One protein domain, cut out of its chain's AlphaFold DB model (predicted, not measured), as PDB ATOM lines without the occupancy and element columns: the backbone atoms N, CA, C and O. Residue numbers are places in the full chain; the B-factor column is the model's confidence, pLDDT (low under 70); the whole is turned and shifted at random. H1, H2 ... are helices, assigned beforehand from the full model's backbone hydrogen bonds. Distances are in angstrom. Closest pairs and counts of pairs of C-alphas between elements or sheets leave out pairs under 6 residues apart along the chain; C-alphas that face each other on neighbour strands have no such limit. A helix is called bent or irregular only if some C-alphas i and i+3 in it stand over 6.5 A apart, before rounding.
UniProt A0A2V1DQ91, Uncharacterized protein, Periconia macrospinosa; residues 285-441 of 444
ATOM      1  N   GLN A 285     146.849 153.158 184.052       66.06
ATOM      2  CA  GLN A 285     147.471 152.420 185.150       66.06
ATOM      3  C   GLN A 285     146.404 151.505 185.750       66.06
ATOM      4  O   GLN A 285     145.375 151.991 186.219       66.06
ATOM      5  N   TRP A 286     146.620 150.193 185.683       72.25
ATOM      6  CA  TRP A 286     145.657 149.214 186.179       72.25
ATOM      7  C   TRP A 286     145.967 148.819 187.618       72.25
ATOM      8  O   TRP A 286     147.096 148.455 187.952       72.25
ATOM      9  N   ASN A 287     144.940 148.853 188.459       81.56
ATOM     10  CA  ASN A 287     144.959 148.240 189.778       81.56
ATOM     11  C   ASN A 287     144.436 146.800 189.660       81.56
ATOM     12  O   ASN A 287     143.407 146.567 189.019       81.56
ATOM     13  N   VAL A 288     145.143 145.844 190.270       82.44
ATOM     14  CA  VAL A 288     144.759 144.418 190.306       82.44
ATOM     15  C   VAL A 288     143.323 144.229 190.787       82.44
ATOM     16  O   VAL A 288     142.551 143.522 190.141       82.44
ATOM     17  N   LYS A 289     142.942 144.910 191.869       83.12
ATOM     18  CA  LYS A 289     141.604 144.820 192.454       83.12
ATOM     19  C   LYS A 289     140.535 145.397 191.530       83.12
ATOM     20  O   LYS A 289     139.541 144.731 191.281       83.12
ATOM     21  N   GLU A 290     140.774 146.576 190.952       82.56
ATOM     22  CA  GLU A 290     139.834 147.180 189.995       82.56
ATOM     23  C   GLU A 290     139.617 146.279 188.771       82.56
ATOM     24  O   GLU A 290     138.493 146.127 188.306       82.56
ATOM     25  N   CYS A 291     140.677 145.658 188.243       82.25
ATOM     26  CA  CYS A 291     140.558 144.755 187.094       82.25
ATOM     27  C   CYS A 291     139.806 143.474 187.443       82.25
ATOM     28  O   CYS A 291     138.988 143.019 186.647       82.25
ATOM     29  N   ALA A 292     140.062 142.914 188.626       85.62
ATOM     30  CA  ALA A 292     139.320 141.772 189.135       85.62
ATOM     31  C   ALA A 292     137.827 142.112 189.284       85.62
ATOM     32  O   ALA A 292     136.982 141.381 188.775       85.62
ATOM     33  N   GLU A 293     137.498 143.259 189.884       84.38
ATOM     34  CA  GLU A 293     136.120 143.745 190.047       84.38
ATOM     35  C   GLU A 293     135.415 144.010 188.708       84.38
ATOM     36  O   GLU A 293     134.211 143.790 188.597       84.38
ATOM     37  N   LEU A 294     136.137 144.439 187.664       79.56
ATOM     38  CA  LEU A 294     135.554 144.660 186.332       79.56
ATOM     39  C   LEU A 294     134.956 143.395 185.709       79.56
ATOM     40  O   LEU A 294     134.043 143.505 184.887       79.56
ATOM     41  N   ILE A 295     135.480 142.227 186.074       81.94
ATOM     42  CA  ILE A 295     135.020 140.927 185.579       81.94
ATOM     43  C   ILE A 295     134.454 140.053 186.702       81.94
ATOM     44  O   ILE A 295     134.392 138.840 186.534       81.94
ATOM     45  N   ASP A 296     134.102 140.646 187.848       81.19
ATOM     46  CA  ASP A 296     133.628 139.961 189.060       81.19
ATOM     47  C   ASP A 296     134.498 138.773 189.497       81.19
ATOM     48  O   ASP A 296     134.013 137.763 190.012       81.19
ATOM     49  N   PHE A 297     135.809 138.877 189.294       86.25
ATOM     50  CA  PHE A 297     136.747 137.878 189.767       86.25
ATOM     51  C   PHE A 297     136.781 137.899 191.305       86.25
ATOM     52  O   PHE A 297     137.002 138.965 191.889       86.25
ATOM     53  N   PRO A 298     136.601 136.753 191.992       84.50
ATOM     54  CA  PRO A 298     136.401 136.695 193.442       84.50
ATOM     55  C   PRO A 298     137.713 136.836 194.237       84.50
ATOM     56  O   PRO A 298     138.009 136.058 195.140       84.50
ATOM     57  N   ILE A 299     138.500 137.872 193.935       85.62
ATOM     58  CA  ILE A 299     139.826 138.115 194.512       85.62
ATOM     59  C   ILE A 299     139.802 138.139 196.048       85.62
ATOM     60  O   ILE A 299     140.682 137.569 196.687       85.62
ATOM     61  N   GLY A 300     138.752 138.725 196.637       83.88
ATOM     62  CA  GLY A 300     138.584 138.816 198.087       83.88
ATOM     63  C   GLY A 300     138.317 137.470 198.765       83.88
ATOM     64  O   GLY A 300     138.740 137.275 199.900       83.88
ATOM     65  N   GLN A 301     137.682 136.515 198.071       84.62
ATOM     66  CA  GLN A 301     137.445 135.167 198.614       84.62
ATOM     67  C   GLN A 301     138.751 134.379 198.751       84.62
ATOM     68  O   GLN A 301     138.865 133.495 199.594       84.62
ATOM     69  N   PHE A 302     139.758 134.731 197.953       83.81
ATOM     70  CA  PHE A 302     141.061 134.078 197.957       83.81
ATOM     71  C   PHE A 302     142.034 134.669 198.992       83.81
ATOM     72  O   PHE A 302     143.171 134.208 199.093       83.81
ATOM     73  N   GLY A 303     141.616 135.672 199.773       83.31
ATOM     74  CA  GLY A 303     142.433 136.292 200.815       83.31
ATOM     75  C   GLY A 303     143.718 136.932 200.276       83.31
ATOM     76  O   GLY A 303     143.741 137.495 199.184       83.31
ATOM     77  N   ALA A 304     144.817 136.818 201.033       79.56
ATOM     78  CA  ALA A 304     146.095 137.489 200.746       79.56
ATOM     79  C   ALA A 304     146.742 137.118 199.396       79.56
ATOM     80  O   ALA A 304     147.706 137.752 198.980       79.56
ATOM     81  N   VAL A 305     146.243 136.081 198.722       80.81
ATOM     82  CA  VAL A 305     146.854 135.504 197.518       80.81
ATOM     83  C   VAL A 305     145.996 135.701 196.273       80.81
ATOM     84  O   VAL A 305     146.391 135.297 195.180       80.81
ATOM     85  N   GLY A 306     144.829 136.335 196.422       84.06
ATOM     86  CA  GLY A 306     143.897 136.550 195.323       84.06
ATOM     87  C   GLY A 306     144.513 137.318 194.160       84.06
ATOM     88  O   GLY A 306     144.275 136.955 193.010       84.06
ATOM     89  N   GLY A 307     145.335 138.334 194.441       84.44
ATOM     90  CA  GLY A 307     145.994 139.127 193.399       84.44
ATOM     91  C   GLY A 307     146.925 138.302 192.517       84.44
ATOM     92  O   GLY A 307     146.860 138.391 191.296       84.44
ATOM     93  N   ASP A 308     147.733 137.436 193.119       82.56
ATOM     94  CA  ASP A 308     148.640 136.566 192.374       82.56
ATOM     95  C   ASP A 308     147.884 135.462 191.610       82.56
ATOM     96  O   ASP A 308     148.232 135.170 190.466       82.56
ATOM     97  N   ILE A 309     146.807 134.900 192.182       86.31
ATOM     98  CA  ILE A 309     145.925 133.955 191.470       86.31
ATOM     99  C   ILE A 309     145.301 134.632 190.244       86.31
ATOM    100  O   ILE A 309     145.291 134.049 189.160       86.31
ATOM    101  N   PHE A 310     144.813 135.866 190.390       88.31
ATOM    102  CA  PHE A 310     144.256 136.645 189.286       88.31
ATOM    103  C   PHE A 310     145.295 136.892 188.186       88.31
ATOM    104  O   PHE A 310     145.059 136.554 187.025       88.31
ATOM    105  N   LEU A 311     146.469 137.415 188.554       85.62
ATOM    106  CA  LEU A 311     147.553 137.729 187.618       85.62
ATOM    107  C   LEU A 311     148.075 136.489 186.879       85.62
ATOM    108  O   LEU A 311     148.364 136.557 185.684       85.62
ATOM    109  N   TYR A 312     148.176 135.347 187.556       84.06
ATOM    110  CA  TYR A 312     148.538 134.090 186.907       84.06
ATOM    111  C   TYR A 312     147.434 133.617 185.947       84.06
ATOM    112  O   TYR A 312     147.720 133.220 184.816       84.06
ATOM    113  N   SER A 313     146.164 133.714 186.358       88.06
ATOM    114  CA  SER A 313     145.013 133.284 185.551       88.06
ATOM    115  C   SER A 313     144.904 134.054 184.235       88.06
ATOM    116  O   SER A 313     144.686 133.439 183.190       88.06
ATOM    117  N   ILE A 314     145.109 135.379 184.254       88.19
ATOM    118  CA  ILE A 314     145.067 136.201 183.031       88.19
ATOM    119  C   ILE A 314     146.171 135.815 182.042       88.19
ATOM    120  O   ILE A 314     145.912 135.712 180.843       88.19
ATOM    121  N   VAL A 315     147.388 135.547 182.530       80.38
ATOM    122  CA  VAL A 315     148.519 135.137 181.687       80.38
ATOM    123  C   VAL A 315     148.250 133.760 181.088       80.38
ATOM    124  O   VAL A 315     148.453 133.567 179.890       80.38
ATOM    125  N   TYR A 316     147.747 132.827 181.896       82.25
ATOM    126  CA  TYR A 316     147.415 131.476 181.452       82.25
ATOM    127  C   TYR A 316     146.356 131.493 180.345       82.25
ATOM    128  O   TYR A 316     146.592 130.946 179.266       82.25
ATOM    129  N   LEU A 317     145.214 132.156 180.575       84.62
ATOM    130  CA  LEU A 317     144.133 132.231 179.588       84.62
ATOM    131  C   LEU A 317     144.610 132.872 178.287       84.62
ATOM    132  O   LEU A 317     144.384 132.324 177.211       84.62
ATOM    133  N   HIS A 318     145.320 133.998 178.385       82.31
ATOM    134  CA  HIS A 318     145.841 134.700 177.215       82.31
ATOM    135  C   HIS A 318     146.663 133.763 176.335       82.31
ATOM    136  O   HIS A 318     146.524 133.738 175.114       82.31
ATOM    137  N   ARG A 319     147.552 132.989 176.957       72.44
ATOM    138  CA  ARG A 319     148.438 132.072 176.244       72.44
ATOM    139  C   ARG A 319     147.696 130.885 175.665       72.44
ATOM    140  O   ARG A 319     148.044 130.465 174.572       72.44
ATOM    141  N   MET A 320     146.680 130.372 176.349       74.19
ATOM    142  CA  MET A 320     145.836 129.321 175.793       74.19
ATOM    143  C   MET A 320     145.123 129.797 174.526       74.19
ATOM    144  O   MET A 320     145.217 129.118 173.509       74.19
ATOM    145  N   VAL A 321     144.498 130.981 174.549       72.69
ATOM    146  CA  VAL A 321     143.830 131.563 173.368       72.69
ATOM    147  C   VAL A 321     144.834 131.787 172.233       72.69
ATOM    148  O   VAL A 321     144.602 131.349 171.111       72.69
ATOM    149  N   ALA A 322     146.008 132.358 172.527       63.69
ATOM    150  CA  ALA A 322     147.071 132.546 171.533       63.69
ATOM    151  C   ALA A 322     147.615 131.225 170.942       63.69
ATOM    152  O   ALA A 322     148.136 131.208 169.829       63.69
ATOM    153  N   LEU A 323     147.508 130.112 171.676       60.50
ATOM    154  CA  LEU A 323     147.903 128.771 171.230       60.50
ATOM    155  C   LEU A 323     146.752 127.988 170.574       60.50
ATOM    156  O   LEU A 323     146.921 126.801 170.293       60.50
ATOM    157  N   GLY A 324     145.616 128.639 170.307       59.19
ATOM    158  CA  GLY A 324     144.484 128.046 169.596       59.19
ATOM    159  C   GLY A 324     143.422 127.419 170.497       59.19
ATOM    160  O   GLY A 324     142.700 126.537 170.047       59.19
ATOM    161  N   LEU A 325     143.323 127.827 171.767       71.25
ATOM    162  CA  LEU A 325     142.121 127.547 172.550       71.25
ATOM    163  C   LEU A 325     140.952 128.336 171.952       71.25
ATOM    164  O   LEU A 325     140.922 129.563 172.033       71.25
ATOM    165  N   GLU A 326     139.994 127.611 171.389       77.88
ATOM    166  CA  GLU A 326     138.746 128.160 170.873       77.88
ATOM    167  C   GLU A 326     137.788 128.400 172.049       77.88
ATOM    168  O   GLU A 326     137.204 127.468 172.600       77.88
ATOM    169  N   LEU A 327     137.693 129.659 172.475       77.38
ATOM    170  CA  LEU A 327     136.684 130.159 173.407       77.38
ATOM    171  C   LEU A 327     136.050 131.400 172.798       77.38
ATOM    172  O   LEU A 327     136.764 132.265 172.279       77.38
ATOM    173  N   ASP A 328     134.734 131.526 172.930       81.44
ATOM    174  CA  ASP A 328     134.057 132.761 172.556       81.44
ATOM    175  C   ASP A 328     134.538 133.909 173.459       81.44
ATOM    176  O   ASP A 328     134.764 133.729 174.659       81.44
ATOM    177  N   GLU A 329     134.651 135.132 172.927       77.06
ATOM    178  CA  GLU A 329     135.104 136.282 173.733       77.06
ATOM    179  C   GLU A 329     134.222 136.500 174.975       77.06
ATOM    180  O   GLU A 329     134.709 136.872 176.040       77.06
ATOM    181  N   GLY A 330     132.925 136.194 174.872       75.88
ATOM    182  CA  GLY A 330     131.996 136.256 175.999       75.88
ATOM    183  C   GLY A 330     132.319 135.285 177.141       75.88
ATOM    184  O   GLY A 330     131.904 135.536 178.271       75.88
ATOM    185  N   GLU A 331     133.065 134.211 176.880       82.06
ATOM    186  CA  GLU A 331     133.392 133.144 177.835       82.06
ATOM    187  C   GLU A 331     134.683 133.398 178.618       82.06
ATOM    188  O   GLU A 331     134.858 132.850 179.709       82.06
ATOM    189  N   LEU A 332     135.559 134.285 178.131       85.25
ATOM    190  CA  LEU A 332     136.879 134.536 178.723       85.25
ATOM    191  C   LEU A 332     136.804 134.928 180.207       85.25
ATOM    192  O   LEU A 332     137.579 134.436 181.026       85.25
ATOM    193  N   GLY A 333     135.845 135.782 180.580       84.88
ATOM    194  CA  GLY A 333     135.642 136.180 181.976       84.88
ATOM    195  C   GLY A 333     135.224 135.007 182.870       84.88
ATOM    196  O   GLY A 333     135.782 134.823 183.952       84.88
ATOM    197  N   SER A 334     134.294 134.171 182.399       84.31
ATOM    198  CA  SER A 334     133.845 132.980 183.133       84.31
ATOM    199  C   SER A 334     134.966 131.958 183.285       84.31
ATOM    200  O   SER A 334     135.121 131.378 184.361       84.31
ATOM    201  N   TRP A 335     135.763 131.769 182.234       88.50
ATOM    202  CA  TRP A 335     136.920 130.888 182.271       88.50
ATOM    203  C   TRP A 335     137.899 131.313 183.368       88.50
ATOM    204  O   TRP A 335     138.304 130.478 184.178       88.50
ATOM    205  N   LEU A 336     138.223 132.612 183.456       89.44
ATOM    206  CA  LEU A 336     139.120 133.129 184.496       89.44
ATOM    207  C   LEU A 336     138.603 132.819 185.895       89.44
ATOM    208  O   LEU A 336     139.379 132.375 186.736       89.44
ATOM    209  N   GLN A 337     137.311 133.024 186.147       86.94
ATOM    210  CA  GLN A 337     136.725 132.771 187.463       86.94
ATOM    211  C   GLN A 337     136.823 131.292 187.857       86.94
ATOM    212  O   GLN A 337     137.335 130.984 188.933       86.94
ATOM    213  N   GLN A 338     136.419 130.377 186.967       87.31
ATOM    214  CA  GLN A 338     136.507 128.935 187.226       87.31
ATOM    215  C   GLN A 338     137.959 128.480 187.427       87.31
ATOM    216  O   GLN A 338     138.245 127.660 188.303       87.31
ATOM    217  N   PHE A 339     138.891 129.029 186.646       89.06
ATOM    218  CA  PHE A 339     140.307 128.718 186.797       89.06
ATOM    219  C   PHE A 339     140.876 129.261 188.114       89.06
ATOM    220  O   PHE A 339     141.627 128.559 188.790       89.06
ATOM    221  N   GLY A 340     140.473 130.464 188.527       88.62
ATOM    222  CA  GLY A 340     140.834 131.047 189.819       88.62
ATOM    223  C   GLY A 340     140.341 130.208 191.003       88.62
ATOM    224  O   GLY A 340     141.130 129.901 191.899       88.62
ATOM    225  N   GLU A 341     139.075 129.772 190.977       87.81
ATOM    226  CA  GLU A 341     138.502 128.837 191.960       87.81
ATOM    227  C   GLU A 341     139.315 127.536 192.016       87.81
ATOM    228  O   GLU A 341     139.716 127.086 193.092       87.81
ATOM    229  N   TYR A 342     139.625 126.960 190.853       87.94
ATOM    230  CA  TYR A 342     140.452 125.761 190.751       87.94
ATOM    231  C   TYR A 342     141.845 125.956 191.367       87.94
ATOM    232  O   TYR A 342     142.287 125.111 192.145       87.94
ATOM    233  N   LEU A 343     142.535 127.062 191.070       86.06
ATOM    234  CA  LEU A 343     143.853 127.355 191.640       86.06
ATOM    235  C   LEU A 343     143.788 127.517 193.164       86.06
ATOM    236  O   LEU A 343     144.670 127.026 193.872       86.06
ATOM    237  N   HIS A 344     142.734 128.156 193.674       84.94
ATOM    238  CA  HIS A 344     142.509 128.312 195.107       84.94
ATOM    239  C   HIS A 344     142.264 126.963 195.809       84.94
ATOM    240  O   HIS A 344     142.874 126.678 196.845       84.94
ATOM    241  N   VAL A 345     141.438 126.089 195.225       83.25
ATOM    242  CA  VAL A 345     141.183 124.733 195.748       83.25
ATOM    243  C   VAL A 345     142.438 123.868 195.673       83.25
ATOM    244  O   VAL A 345     142.804 123.222 196.655       83.25
ATOM    245  N   LYS A 346     143.143 123.877 194.538       80.69
ATOM    246  CA  LYS A 346     144.400 123.141 194.350       80.69
ATOM    247  C   LYS A 346     145.419 123.505 195.427       80.69
ATOM    248  O   LYS A 346     146.065 122.618 195.976       80.69
ATOM    249  N   ARG A 347     145.519 124.793 195.766       74.69
ATOM    250  CA  ARG A 347     146.403 125.284 196.825       74.69
ATOM    251  C   ARG A 347     145.960 124.856 198.224       74.69
ATOM    252  O   ARG A 347     146.796 124.456 199.023       74.69
ATOM    253  N   SER A 348     144.672 124.967 198.537       74.00
ATOM    254  CA  SER A 348     144.157 124.661 199.880       74.00
ATOM    255  C   SER A 348     144.103 123.161 200.185       74.00
ATOM    256  O   SER A 348     144.167 122.777 201.349       74.00
ATOM    257  N   THR A 349     144.009 122.310 199.160       74.56
ATOM    258  CA  THR A 349     143.778 120.863 199.322       74.56
ATOM    259  C   THR A 349     144.919 119.973 198.822       74.56
ATOM    260  O   THR A 349     144.825 118.755 198.962       74.56
ATOM    261  N   ASN A 350     145.976 120.535 198.215       65.81
ATOM    262  CA  ASN A 350     147.046 119.790 197.524       65.81
ATOM    263  C   ASN A 350     146.537 118.781 196.466       65.81
ATOM    264  O   ASN A 350     147.235 117.840 196.093       65.81
ATOM    265  N   GLN A 351     145.316 118.955 195.948       66.81
ATOM    266  CA  GLN A 351     144.758 118.060 194.934       66.81
ATOM    267  C   GLN A 351     145.321 118.368 193.539       66.81
ATOM    268  O   GLN A 351     145.199 119.478 193.029       66.81
ATOM    269  N   HIS A 352     145.864 117.351 192.866       61.72
ATOM    270  CA  HIS A 352     146.448 117.456 191.520       61.72
ATOM    271  C   HIS A 352     145.450 117.226 190.370       61.72
ATOM    272  O   HIS A 352     145.851 116.821 189.278       61.72
ATOM    273  N   LYS A 353     144.147 117.451 190.586       70.19
ATOM    274  CA  LYS A 353     143.143 117.273 189.522       70.19
ATOM    275  C   LYS A 353     143.434 118.216 188.352       70.19
ATOM    276  O   LYS A 353     143.861 119.343 188.564       70.19
ATOM    277  N   THR A 354     143.219 117.764 187.121       76.31
ATOM    278  CA  THR A 354     143.344 118.620 185.933       76.31
ATOM    279  C   THR A 354     142.164 119.586 185.870       76.31
ATOM    280  O   THR A 354     141.030 119.189 186.124       76.31
ATOM    281  N   PHE A 355     142.426 120.849 185.531       82.88
ATOM    282  CA  PHE A 355     141.363 121.816 185.275       82.88
ATOM    283  C   PHE A 355     140.603 121.445 183.998       82.88
ATOM    284  O   PHE A 355     141.220 121.221 182.956       82.88
ATOM    285  N   LEU A 356     139.276 121.416 184.087       82.88
ATOM    286  CA  LEU A 356     138.367 121.263 182.959       82.88
ATOM    287  C   LEU A 356     137.398 122.440 182.998       82.88
ATOM    288  O   LEU A 356     136.773 122.678 184.030       82.88
ATOM    289  N   TYR A 357     137.317 123.184 181.896       84.38
ATOM    290  CA  TYR A 357     136.379 124.292 181.781       84.38
ATOM    291  C   TYR A 357     134.955 123.747 181.651       84.38
ATOM    292  O   TYR A 357     134.691 122.909 180.789       84.38
ATOM    293  N   ASP A 358     134.057 124.214 182.513       83.00
ATOM    294  CA  ASP A 358     132.654 123.819 182.516       83.00
ATOM    295  C   ASP A 358     131.814 124.894 181.816       83.00
ATOM    296  O   ASP A 358     131.496 125.944 182.388       83.00
ATOM    297  N   THR A 359     131.446 124.618 180.565       77.56
ATOM    298  CA  THR A 359     130.613 125.498 179.736       77.56
ATOM    299  C   THR A 359     129.179 125.610 180.260       77.56
ATOM    300  O   THR A 359     128.518 126.618 180.024       77.56
ATOM    301  N   TYR A 360     128.681 124.653 181.050       72.88
ATOM    302  CA  TYR A 360     127.338 124.726 181.640       72.88
ATOM    303  C   TYR A 360     127.279 125.694 182.825       72.88
ATOM    304  O   TYR A 360     126.233 126.286 183.102       72.88
ATOM    305  N   ARG A 361     128.417 125.938 183.482       69.25
ATOM    306  CA  ARG A 361     128.555 126.990 184.501       69.25
ATOM    307  C   ARG A 361     128.693 128.394 183.904       69.25
ATOM    308  O   ARG A 361     128.757 129.346 184.670       69.25
ATOM    309  N   PHE A 362     128.672 128.562 182.579       61.56
ATOM    310  CA  PHE A 362     128.783 129.860 181.901       61.56
ATOM    311  C   PHE A 362     127.633 130.835 182.215       61.56
ATOM    312  O   PHE A 362     127.865 132.019 182.475       61.56
ATOM    313  N   VAL A 363     126.384 130.350 182.229       56.78
ATOM    314  CA  VAL A 363     125.176 131.193 182.354       56.78
ATOM    315  C   VAL A 363     125.133 131.996 183.674       56.78
ATOM    316  O   VAL A 363     124.879 133.200 183.613       56.78
ATOM    317  N   PRO A 364     125.467 131.426 184.852       55.19
ATOM    318  CA  PRO A 364     125.596 132.180 186.106       55.19
ATOM    319  C   PRO A 364     126.666 133.287 186.120       55.19
ATOM    320  O   PRO A 364     126.550 134.229 186.910       55.19
ATOM    321  N   TYR A 365     127.701 133.190 185.277       54.09
ATOM    322  CA  TYR A 365     128.817 134.144 185.231       54.09
ATOM    323  C   TYR A 365     128.636 135.226 184.152       54.09
ATOM    324  O   TYR A 365     129.018 136.377 184.371       54.09
ATOM    325  N   LYS A 366     127.964 134.910 183.034       51.88
ATOM    326  CA  LYS A 366     127.618 135.870 181.966       51.88
ATOM    327  C   LYS A 366     126.717 137.014 182.452       51.88
ATOM    328  O   LYS A 366     126.830 138.132 181.965       51.88
ATOM    329  N   VAL A 367     125.836 136.744 183.419       51.47
ATOM    330  CA  VAL A 367     124.873 137.726 183.965       51.47
ATOM    331  C   VAL A 367     125.540 138.761 184.887       51.47
ATOM    332  O   VAL A 367     124.974 139.826 185.117       51.47
ATOM    333  N   LYS A 368     126.742 138.477 185.409       49.88
ATOM    334  CA  LYS A 368     127.425 139.343 186.386       49.88
ATOM    335  C   LYS A 368     128.424 140.311 185.739       49.88
ATOM    336  O   LYS A 368     128.428 141.487 186.094       49.88
ATOM    337  N   ALA A 369     129.174 139.864 184.727       52.31
ATOM    338  CA  ALA A 369     130.259 140.642 184.130       52.31
ATOM    339  C   ALA A 369     129.785 141.987 183.531       52.31
ATOM    340  O   ALA A 369     129.148 142.042 182.479       52.31
ATOM    341  N   LYS A 370     130.155 143.099 184.182       53.22
ATOM    342  CA  LYS A 370     129.774 144.470 183.781       53.22
ATOM    343  C   LYS A 370     130.411 144.942 182.466       53.22
ATOM    344  O   LYS A 370     129.951 145.930 181.894       53.22
ATOM    345  N   LYS A 371     131.490 144.297 182.002       60.56
ATOM    346  CA  LYS A 371     132.172 144.590 180.729       60.56
ATOM    347  C   LYS A 371     132.627 143.307 180.040       60.56
ATOM    348  O   LYS A 371     133.122 142.397 180.697       60.56
ATOM    349  N   LEU A 372     132.519 143.282 178.710       65.38
ATOM    350  CA  LEU A 372     133.047 142.198 177.885       65.38
ATOM    351  C   LEU A 372     134.584 142.197 177.972       65.38
ATOM    352  O   LEU A 372     135.231 143.171 177.578       65.38
ATOM    353  N   LEU A 373     135.164 141.121 178.506       77.12
ATOM    354  CA  LEU A 373     136.595 140.850 178.404       77.12
ATOM    355  C   LEU A 373     136.848 140.219 177.037       77.12
ATOM    356  O   LEU A 373     136.390 139.115 176.795       77.12
ATOM    357  N   ASN A 374     137.587 140.895 176.166       77.69
ATOM    358  CA  ASN A 374     138.039 140.320 174.900       77.69
ATOM    359  C   ASN A 374     139.549 140.065 174.919       77.69
ATOM    360  O   ASN A 374     140.261 140.479 175.844       77.69
ATOM    361  N   PHE A 375     140.051 139.404 173.876       75.88
ATOM    362  CA  PHE A 375     141.468 139.063 173.774       75.88
ATOM    363  C   PHE A 375     142.374 140.306 173.818       75.88
ATOM    364  O   PHE A 375     143.429 140.294 174.456       75.88
ATOM    365  N   HIS A 376     141.940 141.427 173.234       72.12
ATOM    366  CA  HIS A 376     142.700 142.680 173.258       72.12
ATOM    367  C   HIS A 376     142.829 143.282 174.663       72.12
ATOM    368  O   HIS A 376     143.913 143.740 175.033       72.12
ATOM    369  N   ILE A 377     141.756 143.272 175.463       76.88
ATOM    370  CA  ILE A 377     141.780 143.729 176.863       76.88
ATOM    371  C   ILE A 377     142.668 142.805 177.691       76.88
ATOM    372  O   ILE A 377     143.531 143.284 178.427       76.88
ATOM    373  N   LEU A 378     142.508 141.490 177.528       78.62
ATOM    374  CA  LEU A 378     143.333 140.500 178.210       78.62
ATOM    375  C   LEU A 378     144.819 140.707 177.895       78.62
ATOM    376  O   LEU A 378     145.668 140.652 178.784       78.62
ATOM    377  N   THR A 379     145.133 141.026 176.642       73.88
ATOM    378  CA  THR A 379     146.510 141.311 176.258       73.88
ATOM    379  C   THR A 379     147.018 142.619 176.858       73.88
ATOM    380  O   THR A 379     148.145 142.681 177.353       73.88
ATOM    381  N   ALA A 380     146.190 143.668 176.852       72.75
ATOM    382  CA  ALA A 380     146.520 144.939 177.487       72.75
ATOM    383  C   ALA A 380     146.841 144.764 178.971       72.75
ATOM    384  O   ALA A 380     147.767 145.390 179.475       72.75
ATOM    385  N   TRP A 381     146.110 143.886 179.654       78.81
ATOM    386  CA  TRP A 381     146.354 143.508 181.039       78.81
ATOM    387  C   TRP A 381     147.674 142.760 181.213       78.81
ATOM    388  O   TRP A 381     148.516 143.218 181.980       78.81
ATOM    389  N   VAL A 382     147.913 141.663 180.488       75.50
ATOM    390  CA  VAL A 382     149.150 140.858 180.616       75.50
ATOM    391  C   VAL A 382     150.411 141.703 180.449       75.50
ATOM    392  O   VAL A 382     151.414 141.494 181.132       75.50
ATOM    393  N   LEU A 383     150.349 142.681 179.557       67.31
ATOM    394  CA  LEU A 383     151.507 143.443 179.131       67.31
ATOM    395  C   LEU A 383     151.619 144.833 179.751       67.31
ATOM    396  O   LEU A 383     152.572 145.558 179.451       67.31
ATOM    397  N   ASN A 384     150.674 145.220 180.609       69.50
ATOM    398  CA  ASN A 384     150.722 146.522 181.252       69.50
ATOM    399  C   ASN A 384     151.950 146.600 182.186       69.50
ATOM    400  O   ASN A 384     152.028 145.858 183.164       69.50
ATOM    401  N   PRO A 385     152.914 147.507 181.950       56.59
ATOM    402  CA  PRO A 385     154.067 147.661 182.842       56.59
ATOM    403  C   PRO A 385     153.716 148.407 184.144       56.59
ATOM    404  O   PRO A 385     154.537 148.493 185.054       56.59
ATOM    405  N   GLY A 386     152.516 148.983 184.206       64.38
ATOM    406  CA  GLY A 386     151.978 149.864 185.234       64.38
ATOM    407  C   GLY A 386     151.030 149.192 186.226       64.38
ATOM    408  O   GLY A 386     150.256 149.910 186.857       64.38
ATOM    409  N   TRP A 387     151.051 147.860 186.360       74.19
ATOM    410  CA  TRP A 387     150.244 147.171 187.372       74.19
ATOM    411  C   TRP A 387     150.521 147.723 188.760       74.19
ATOM    412  O   TRP A 387     151.677 147.896 189.145       74.19
ATOM    413  N   ARG A 388     149.465 147.966 189.527       75.81
ATOM    414  CA  ARG A 388     149.556 148.387 190.921       75.81
ATOM    415  C   ARG A 388     148.853 147.391 191.831       75.81
ATOM    416  O   ARG A 388     147.821 146.829 191.460       75.81
ATOM    417  N   ASP A 389     149.429 147.188 193.010       76.06
ATOM    418  CA  ASP A 389     148.768 146.465 194.089       76.06
ATOM    419  C   ASP A 389     147.587 147.276 194.643       76.06
ATOM    420  O   ASP A 389     147.335 148.418 194.245       76.06
ATOM    421  N   GLU A 390     146.867 146.693 195.596       68.62
ATOM    422  CA  GLU A 390     145.703 147.322 196.229       68.62
ATOM    423  C   GLU A 390     146.037 148.640 196.946       68.62
ATOM    424  O   GLU A 390     145.156 149.472 197.155       68.62
ATOM    425  N   LYS A 391     147.311 148.851 197.295       73.06
ATOM    426  CA  LYS A 391     147.830 150.057 197.955       73.06
ATOM    427  C   LYS A 391     148.383 151.072 196.950       73.06
ATOM    428  O   LYS A 391     148.977 152.072 197.347       73.06
ATOM    429  N   GLY A 392     148.219 150.825 195.649       70.00
ATOM    430  CA  GLY A 392     148.703 151.695 194.584       70.00
ATOM    431  C   GLY A 392     150.207 151.573 194.316       70.00
ATOM    432  O   GLY A 392     150.744 152.357 193.529       70.00
ATOM    433  N   LYS A 393     150.920 150.615 194.916       78.06
ATOM    434  CA  LYS A 393     152.352 150.407 194.676       78.06
ATOM    435  C   LYS A 393     152.558 149.650 193.369       78.06
ATOM    436  O   LYS A 393     151.897 148.656 193.101       78.06
ATOM    437  N   LEU A 394     153.517 150.107 192.567       69.56
ATOM    438  CA  LEU A 394     153.849 149.492 191.285       69.56
ATOM    439  C   LEU A 394     154.349 148.042 191.464       69.56
ATOM    440  O   LEU A 394     155.407 147.798 192.052       69.56
ATOM    441  N   LEU A 395     153.625 147.093 190.880       68.94
ATOM    442  CA  LEU A 395     153.985 145.688 190.720       68.94
ATOM    443  C   LEU A 395     154.944 145.551 189.539       68.94
ATOM    444  O   LEU A 395     154.604 145.042 188.477       68.94
ATOM    445  N   SER A 396     156.176 146.019 189.717       55.28
ATOM    446  CA  SER A 396     157.163 146.122 188.630       55.28
ATOM    447  C   SER A 396     157.539 144.796 187.933       55.28
ATOM    448  O   SER A 396     158.302 144.828 186.964       55.28
ATOM    449  N   LYS A 397     157.063 143.625 188.408       60.28
ATOM    450  CA  LYS A 397     157.528 142.308 187.928       60.28
ATOM    451  C   LYS A 397     156.504 141.164 187.848       60.28
ATOM    452  O   LYS A 397     156.809 140.220 187.136       60.28
ATOM    453  N   GLN A 398     155.350 141.178 188.519       66.06
ATOM    454  CA  GLN A 398     154.567 139.938 188.729       66.06
ATOM    455  C   GLN A 398     153.918 139.326 187.465       66.06
ATOM    456  O   GLN A 398     154.272 138.199 187.130       66.06
ATOM    457  N   PRO A 399     153.065 140.021 186.686       62.72
ATOM    458  CA  PRO A 399     152.497 139.422 185.468       62.72
ATOM    459  C   PRO A 399     153.567 139.129 184.407       62.72
ATOM    460  O   PRO A 399     153.529 138.103 183.731       62.72
ATOM    461  N   ARG A 400     154.598 139.979 184.338       62.50
ATOM    462  CA  ARG A 400     155.794 139.752 183.517       62.50
ATOM    463  C   ARG A 400     156.540 138.475 183.915       62.50
ATOM    464  O   ARG A 400     157.015 137.749 183.048       62.50
ATOM    465  N   HIS A 401     156.681 138.221 185.210       69.69
ATOM    466  CA  HIS A 401     157.332 137.030 185.739       69.69
ATOM    467  C   HIS A 401     156.559 135.771 185.344       69.69
ATOM    468  O   HIS A 401     157.171 134.849 184.808       69.69
ATOM    469  N   TYR A 402     155.230 135.780 185.487       71.56
ATOM    470  CA  TYR A 402     154.382 134.662 185.066       71.56
ATOM    471  C   TYR A 402     154.454 134.412 183.559       71.56
ATOM    472  O   TYR A 402     154.570 133.263 183.140       71.56
ATOM    473  N   ALA A 403     154.463 135.468 182.739       66.94
ATOM    474  CA  ALA A 403     154.597 135.331 181.290       66.94
ATOM    475  C   ALA A 403     155.933 134.680 180.884       66.94
ATOM    476  O   ALA A 403     155.938 133.793 180.035       66.94
ATOM    477  N   VAL A 404     157.044 135.077 181.517       66.50
ATOM    478  CA  VAL A 404     158.376 134.501 181.254       66.50
ATOM    479  C   VAL A 404     158.464 133.047 181.717       66.50
ATOM    480  O   VAL A 404     158.922 132.196 180.960       66.50
ATOM    481  N   GLN A 405     158.001 132.744 182.934       67.44
ATOM    482  CA  GLN A 405     157.997 131.371 183.450       67.44
ATOM    483  C   GLN A 405     157.227 130.436 182.518       67.44
ATOM    484  O   GLN A 405     157.714 129.357 182.181       67.44
ATOM    485  N   TRP A 406     156.048 130.877 182.074       65.12
ATOM    486  CA  TRP A 406     155.199 130.137 181.151       65.12
ATOM    487  C   TRP A 406     155.933 129.774 179.852       65.12
ATOM    488  O   TRP A 406     155.929 128.606 179.452       65.12
ATOM    489  N   ASP A 407     156.619 130.741 179.235       62.28
ATOM    490  CA  ASP A 407     157.401 130.528 178.011       62.28
ATOM    491  C   ASP A 407     158.548 129.527 178.221       62.28
ATOM    492  O   ASP A 407     158.727 128.612 177.409       62.28
ATOM    493  N   ASP A 408     159.270 129.623 179.341       62.84
ATOM    494  CA  ASP A 408     160.375 128.714 179.668       62.84
ATOM    495  C   ASP A 408     159.916 127.250 179.789       62.84
ATOM    496  O   ASP A 408     160.583 126.338 179.281       62.84
ATOM    497  N   ALA A 409     158.773 126.990 180.432       61.34
ATOM    498  CA  ALA A 409     158.248 125.627 180.568       61.34
ATOM    499  C   ALA A 409     157.733 125.055 179.250       61.34
ATOM    500  O   ALA A 409     157.919 123.869 178.952       61.34
ATOM    501  N   ILE A 410     157.090 125.901 178.455       59.19
ATOM    502  CA  ILE A 410     156.587 125.556 177.135       59.19
ATOM    503  C   ILE A 410     157.756 125.201 176.197       59.19
ATOM    504  O   ILE A 410     157.736 124.136 175.569       59.19
ATOM    505  N   GLN A 411     158.822 126.007 176.175       58.44
ATOM    506  CA  GLN A 411     160.044 125.720 175.418       58.44
ATOM    507  C   GLN A 411     160.710 124.413 175.877       58.44
ATOM    508  O   GLN A 411     161.120 123.599 175.045       58.44
ATOM    509  N   ALA A 412     160.779 124.168 177.188       60.41
ATOM    510  CA  ALA A 412     161.343 122.930 177.725       60.41
ATOM    511  C   ALA A 412     160.541 121.685 177.292       60.41
ATOM    512  O   ALA A 412     161.133 120.682 176.886       60.41
ATOM    513  N   LYS A 413     159.200 121.767 177.266       58.59
ATOM    514  CA  LYS A 413     158.315 120.690 176.777       58.59
ATOM    515  C   LYS A 413     158.620 120.316 175.330       58.59
ATOM    516  O   LYS A 413     158.584 119.143 174.958       58.59
ATOM    517  N   PHE A 414     158.883 121.319 174.501       56.56
ATOM    518  CA  PHE A 414     159.170 121.127 173.087       56.56
ATOM    519  C   PHE A 414     160.574 120.579 172.842       56.56
ATOM    520  O   PHE A 414     160.722 119.659 172.039       56.56
ATOM    521  N   ASN A 415     161.584 121.087 173.556       56.81
ATOM    522  CA  ASN A 415     162.951 120.564 173.494       56.81
ATOM    523  C   ASN A 415     162.987 119.073 173.852       56.81
ATOM    524  O   ASN A 415     163.686 118.299 173.202       56.81
ATOM    525  N   TYR A 416     162.177 118.665 174.832       56.59
ATOM    526  CA  TYR A 416     161.968 117.258 175.153       56.59
ATOM    527  C   TYR A 416     161.291 116.488 174.001       56.59
ATOM    528  O   TYR A 416     161.773 115.434 173.593       56.59
ATOM    529  N   ARG A 417     160.191 117.013 173.434       52.44
ATOM    530  CA  ARG A 417     159.438 116.340 172.355       52.44
ATOM    531  C   ARG A 417     160.227 116.191 171.049       52.44
ATOM    532  O   ARG A 417     160.166 115.130 170.451       52.44
ATOM    533  N   THR A 418     160.962 117.215 170.623       52.59
ATOM    534  CA  THR A 418     161.714 117.210 169.351       52.59
ATOM    535  C   THR A 418     162.976 116.359 169.382       52.59
ATOM    536  O   THR A 418     163.374 115.833 168.350       52.59
ATOM    537  N   LYS A 419     163.596 116.171 170.551       51.78
ATOM    538  CA  LYS A 419     164.758 115.278 170.708       51.78
ATOM    539  C   LYS A 419     164.381 113.823 171.001       51.78
ATOM    540  O   LYS A 419     165.247 112.956 171.012       51.78
ATOM    541  N   ARG A 420     163.091 113.523 171.182       47.44
ATOM    542  CA  ARG A 420     162.587 112.144 171.281       47.44
ATOM    543  C   ARG A 420     162.751 111.367 169.965       47.44
ATOM    544  O   ARG A 420     162.891 110.150 170.012       47.44
ATOM    545  N   ASP A 421     162.842 112.074 168.836       53.34
ATOM    546  CA  ASP A 421     163.064 111.501 167.499       53.34
ATOM    547  C   ASP A 421     164.549 111.177 167.202       53.34
ATOM    548  O   ASP A 421     164.884 110.698 166.121       53.34
ATOM    549  N   GLY A 422     165.452 111.363 168.175       50.50
ATOM    550  CA  GLY A 422     166.851 110.928 168.105       50.50
ATOM    551  C   GLY A 422     167.533 110.970 169.481       50.50
ATOM    552  O   GLY A 422     167.959 112.038 169.902       50.50
ATOM    553  N   LYS A 423     167.598 109.810 170.169       47.69
ATOM    554  CA  LYS A 423     168.270 109.467 171.465       47.69
ATOM    555  C   LYS A 423     169.350 110.477 171.941       47.69
ATOM    556  O   LYS A 423     170.204 110.816 171.135       47.69
ATOM    557  N   LEU A 424     169.527 110.942 173.191       50.28
ATOM    558  CA  LEU A 424     169.103 110.705 174.601       50.28
ATOM    559  C   LEU A 424     168.893 112.123 175.251       50.28
ATOM    560  O   LEU A 424     169.286 113.110 174.633       50.28
ATOM    561  N   GLN A 425     168.275 112.364 176.425       52.66
ATOM    562  CA  GLN A 425     168.815 112.143 177.787       52.66
ATOM    563  C   GLN A 425     167.793 112.601 178.863       52.66
ATOM    564  O   GLN A 425     167.094 113.600 178.658       52.66
ATOM    565  N   ASP A 426     167.748 111.918 180.012       57.34
ATOM    566  CA  ASP A 426     166.885 112.215 181.172       57.34
ATOM    567  C   ASP A 426     167.046 113.646 181.730       57.34
ATOM    568  O   ASP A 426     166.092 114.214 182.255       57.34
ATOM    569  N   ASP A 427     168.190 114.293 181.497       56.75
ATOM    570  CA  ASP A 427     168.484 115.659 181.956       56.75
ATOM    571  C   ASP A 427     167.537 116.721 181.373       56.75
ATOM    572  O   ASP A 427     167.139 117.656 182.065       56.75
ATOM    573  N   LEU A 428     167.115 116.574 180.110       52.50
ATOM    574  CA  LEU A 428     166.141 117.485 179.484       52.50
ATOM    575  C   LEU A 428     164.719 117.226 179.981       52.50
ATOM    576  O   LEU A 428     163.889 118.136 179.990       52.50
ATOM    577  N   TRP A 429     164.428 115.985 180.377       52.62
ATOM    578  CA  TRP A 429     163.166 115.627 181.011       52.62
ATOM    579  C   TRP A 429     163.113 116.160 182.437       52.62
ATOM    580  O   TRP A 429     162.072 116.668 182.834       52.62
ATOM    581  N   ASP A 430     164.219 116.139 183.173       58.75
ATOM    582  CA  ASP A 430     164.312 116.730 184.503       58.75
ATOM    583  C   ASP A 430     164.371 118.263 184.452       58.75
ATOM    584  O   ASP A 430     163.734 118.920 185.273       58.75
ATOM    585  N   GLU A 431     164.998 118.864 183.436       57.84
ATOM    586  CA  GLU A 431     164.911 120.305 183.167       57.84
ATOM    587  C   GLU A 431     163.480 120.712 182.783       57.84
ATOM    588  O   GLU A 431     162.961 121.706 183.301       57.84
ATOM    589  N   TYR A 432     162.803 119.925 181.937       53.19
ATOM    590  CA  TYR A 432     161.382 120.102 181.653       53.19
ATOM    591  C   TYR A 432     160.539 119.924 182.906       53.19
ATOM    592  O   TYR A 432     159.756 120.814 183.191       53.19
ATOM    593  N   LYS A 433     160.691 118.851 183.686       54.50
ATOM    594  CA  LYS A 433     159.950 118.656 184.940       54.50
ATOM    595  C   LYS A 433     160.205 119.796 185.906       54.50
ATOM    596  O   LYS A 433     159.261 120.231 186.536       54.50
ATOM    597  N   LYS A 434     161.430 120.310 186.008       61.22
ATOM    598  CA  LYS A 434     161.771 121.444 186.874       61.22
ATOM    599  C   LYS A 434     161.088 122.727 186.402       61.22
ATOM    600  O   LYS A 434     160.430 123.388 187.196       61.22
ATOM    601  N   LYS A 435     161.181 123.063 185.112       54.34
ATOM    602  CA  LYS A 435     160.541 124.257 184.526       54.34
ATOM    603  C   LYS A 435     159.014 124.140 184.485       54.34
ATOM    604  O   LYS A 435     158.310 125.087 184.805       54.34
ATOM    605  N   ALA A 436     158.493 122.965 184.159       48.69
ATOM    606  CA  ALA A 436     157.074 122.645 184.165       48.69
ATOM    607  C   ALA A 436     156.517 122.540 185.580       48.69
ATOM    608  O   ALA A 436     155.378 122.927 185.771       48.69
ATOM    609  N   ALA A 437     157.285 122.087 186.571       52.47
ATOM    610  CA  ALA A 437     156.903 122.177 187.975       52.47
ATOM    611  C   ALA A 437     156.840 123.639 188.407       52.47
ATOM    612  O   ALA A 437     155.849 124.010 189.008       52.47
ATOM    613  N   LEU A 438     157.796 124.488 188.016       50.97
ATOM    614  CA  LEU A 438     157.746 125.934 188.287       50.97
ATOM    615  C   LEU A 438     156.549 126.647 187.633       50.97
ATOM    616  O   LEU A 438     156.124 127.682 188.125       50.97
ATOM    617  N   VAL A 439     156.012 126.109 186.534       46.44
ATOM    618  CA  VAL A 439     154.830 126.655 185.844       46.44
ATOM    619  C   VAL A 439     153.520 126.010 186.283       46.44
ATOM    620  O   VAL A 439     152.490 126.675 186.304       46.44
ATOM    621  N   ALA A 440     153.526 124.717 186.609       43.59
ATOM    622  CA  ALA A 440     152.362 123.958 187.066       43.59
ATOM    623  C   ALA A 440     152.128 124.097 188.573       43.59
ATOM    624  O   ALA A 440     151.016 123.821 189.047       43.59
ATOM    625  N   GLN A 441     153.159 124.500 189.315       46.44
ATOM    626  CA  GLN A 441     153.012 125.118 190.616       46.44
ATOM    627  C   GLN A 441     152.546 126.549 190.347       46.44
ATOM    628  O   GLN A 441     153.251 127.316 189.689       46.44
TER     629      GLN A 441
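What this domain is: This is residues 285 to 441 of the 444 residues of an uncharacterized protein of Periconia macrospinosa (UniProt A0A2V1DQ91). What shape does the model have? A body of crossed helices has H2 at its core, with H1, H3 and H5 packed round it and H4 on H3, and from this body a long arm, the helical hairpin of H6 and H7, reaches away and makes much of the length. Only residues 398 to 406 of H6 touch H2, and H7 folds back along H6. What is it built of? The printed part has 157 residues with seven named helices, in the order H1 to H7, and no named strand: the class is all helix. The whole is compact, with a radius of gyration of the C-alphas of 16.8 A and spans of 53 by 38 by 33 A.

How they stand to each other: What does the first helix meet? H1, residues 288 to 294, touches H2, residues 299 to 322, about perpendicular at 75 degrees, the closest C-alphas being those of Val 288 and Gly 307, 6.3 A apart. H2 is the hub, touching four other helices, and has a kink of 105 degrees near residue 306. Where do the next three helices stand? H3, residues 329 to 349, touches H2 at a steep tilt of 52 degrees, opposite ways, with the closest C-alphas, those of Ser 313 and Leu 336, 6.0 A apart. H4, residues 359 to 366, touches residues 330 to 334 of H3 alone, about perpendicular at 74 degrees, with the closest C-alphas, those of Ser 334 and Tyr 365, 5.6 A apart. H5, residues 375 to 382, is apart from H4 and touches residues 311 to 321 of H2 alone, at a steep tilt of 53 degrees, opposite ways; the closest C-alphas are those of Val 315 and Val 382, 5.9 A apart. How is the hairpin joined? H6, residues 398 to 419, touches H2 at a steep tilt of 45 degrees, the same way, the closest C-alphas being those of Leu 311 and Pro 399, 5.7 A apart; it only just touches H5, with 3 pairs of C-alphas within 8 A, the closest being those of Val 382 and Pro 399, 6.1 A apart. H7, residues 426 to 440, forms a helical hairpin with H6, at a shallow tilt of 29 degrees, opposite ways, with the closest C-alphas, those of Ala 409 and Lys 435, 4.8 A apart. H7 is apart from H2 and H3. What do the backbones show? Every O i to N i+4 pair is within hydrogen-bond range in H1, H5, H6 and H7; the counts are 14 of 20 in H2, 15 of 17 in H3 and 1 of 4 in H4, where 2 of 5 O i to N i+3 pairs are within range.

Where its parts are: Where do the helices begin and end? H1 begins at C-alpha 288, at (144.759, 144.418, 190.306), and H7 ends at C-alpha 440, at (152.362, 123.958, 187.066). How long are the longer ones? From first to last C-alpha, H2 measures 24.7 A, H3 31.1 A, H6 32.2 A and H7 19.6 A. Which are irregular? H2, with C-alphas 301 and 304 9.2 A apart, H3, with C-alphas 330 and 333 7.0 A apart, and only just H4, with C-alphas 360 and 363 6.9 A apart.

The domain as a whole: How large is it? The two C-alphas farthest apart, those of Lys 370 and Lys 423, are 53.5 A apart. Is there a cut or a long link? The printed part has no cut, and the link from H5 to H6, residues 383 to 397, is long. Where is confidence low? The mean pLDDT of the printed part is 70.5, and 71 residues are under 70, among them residues 361 to 372 and 403 to 441.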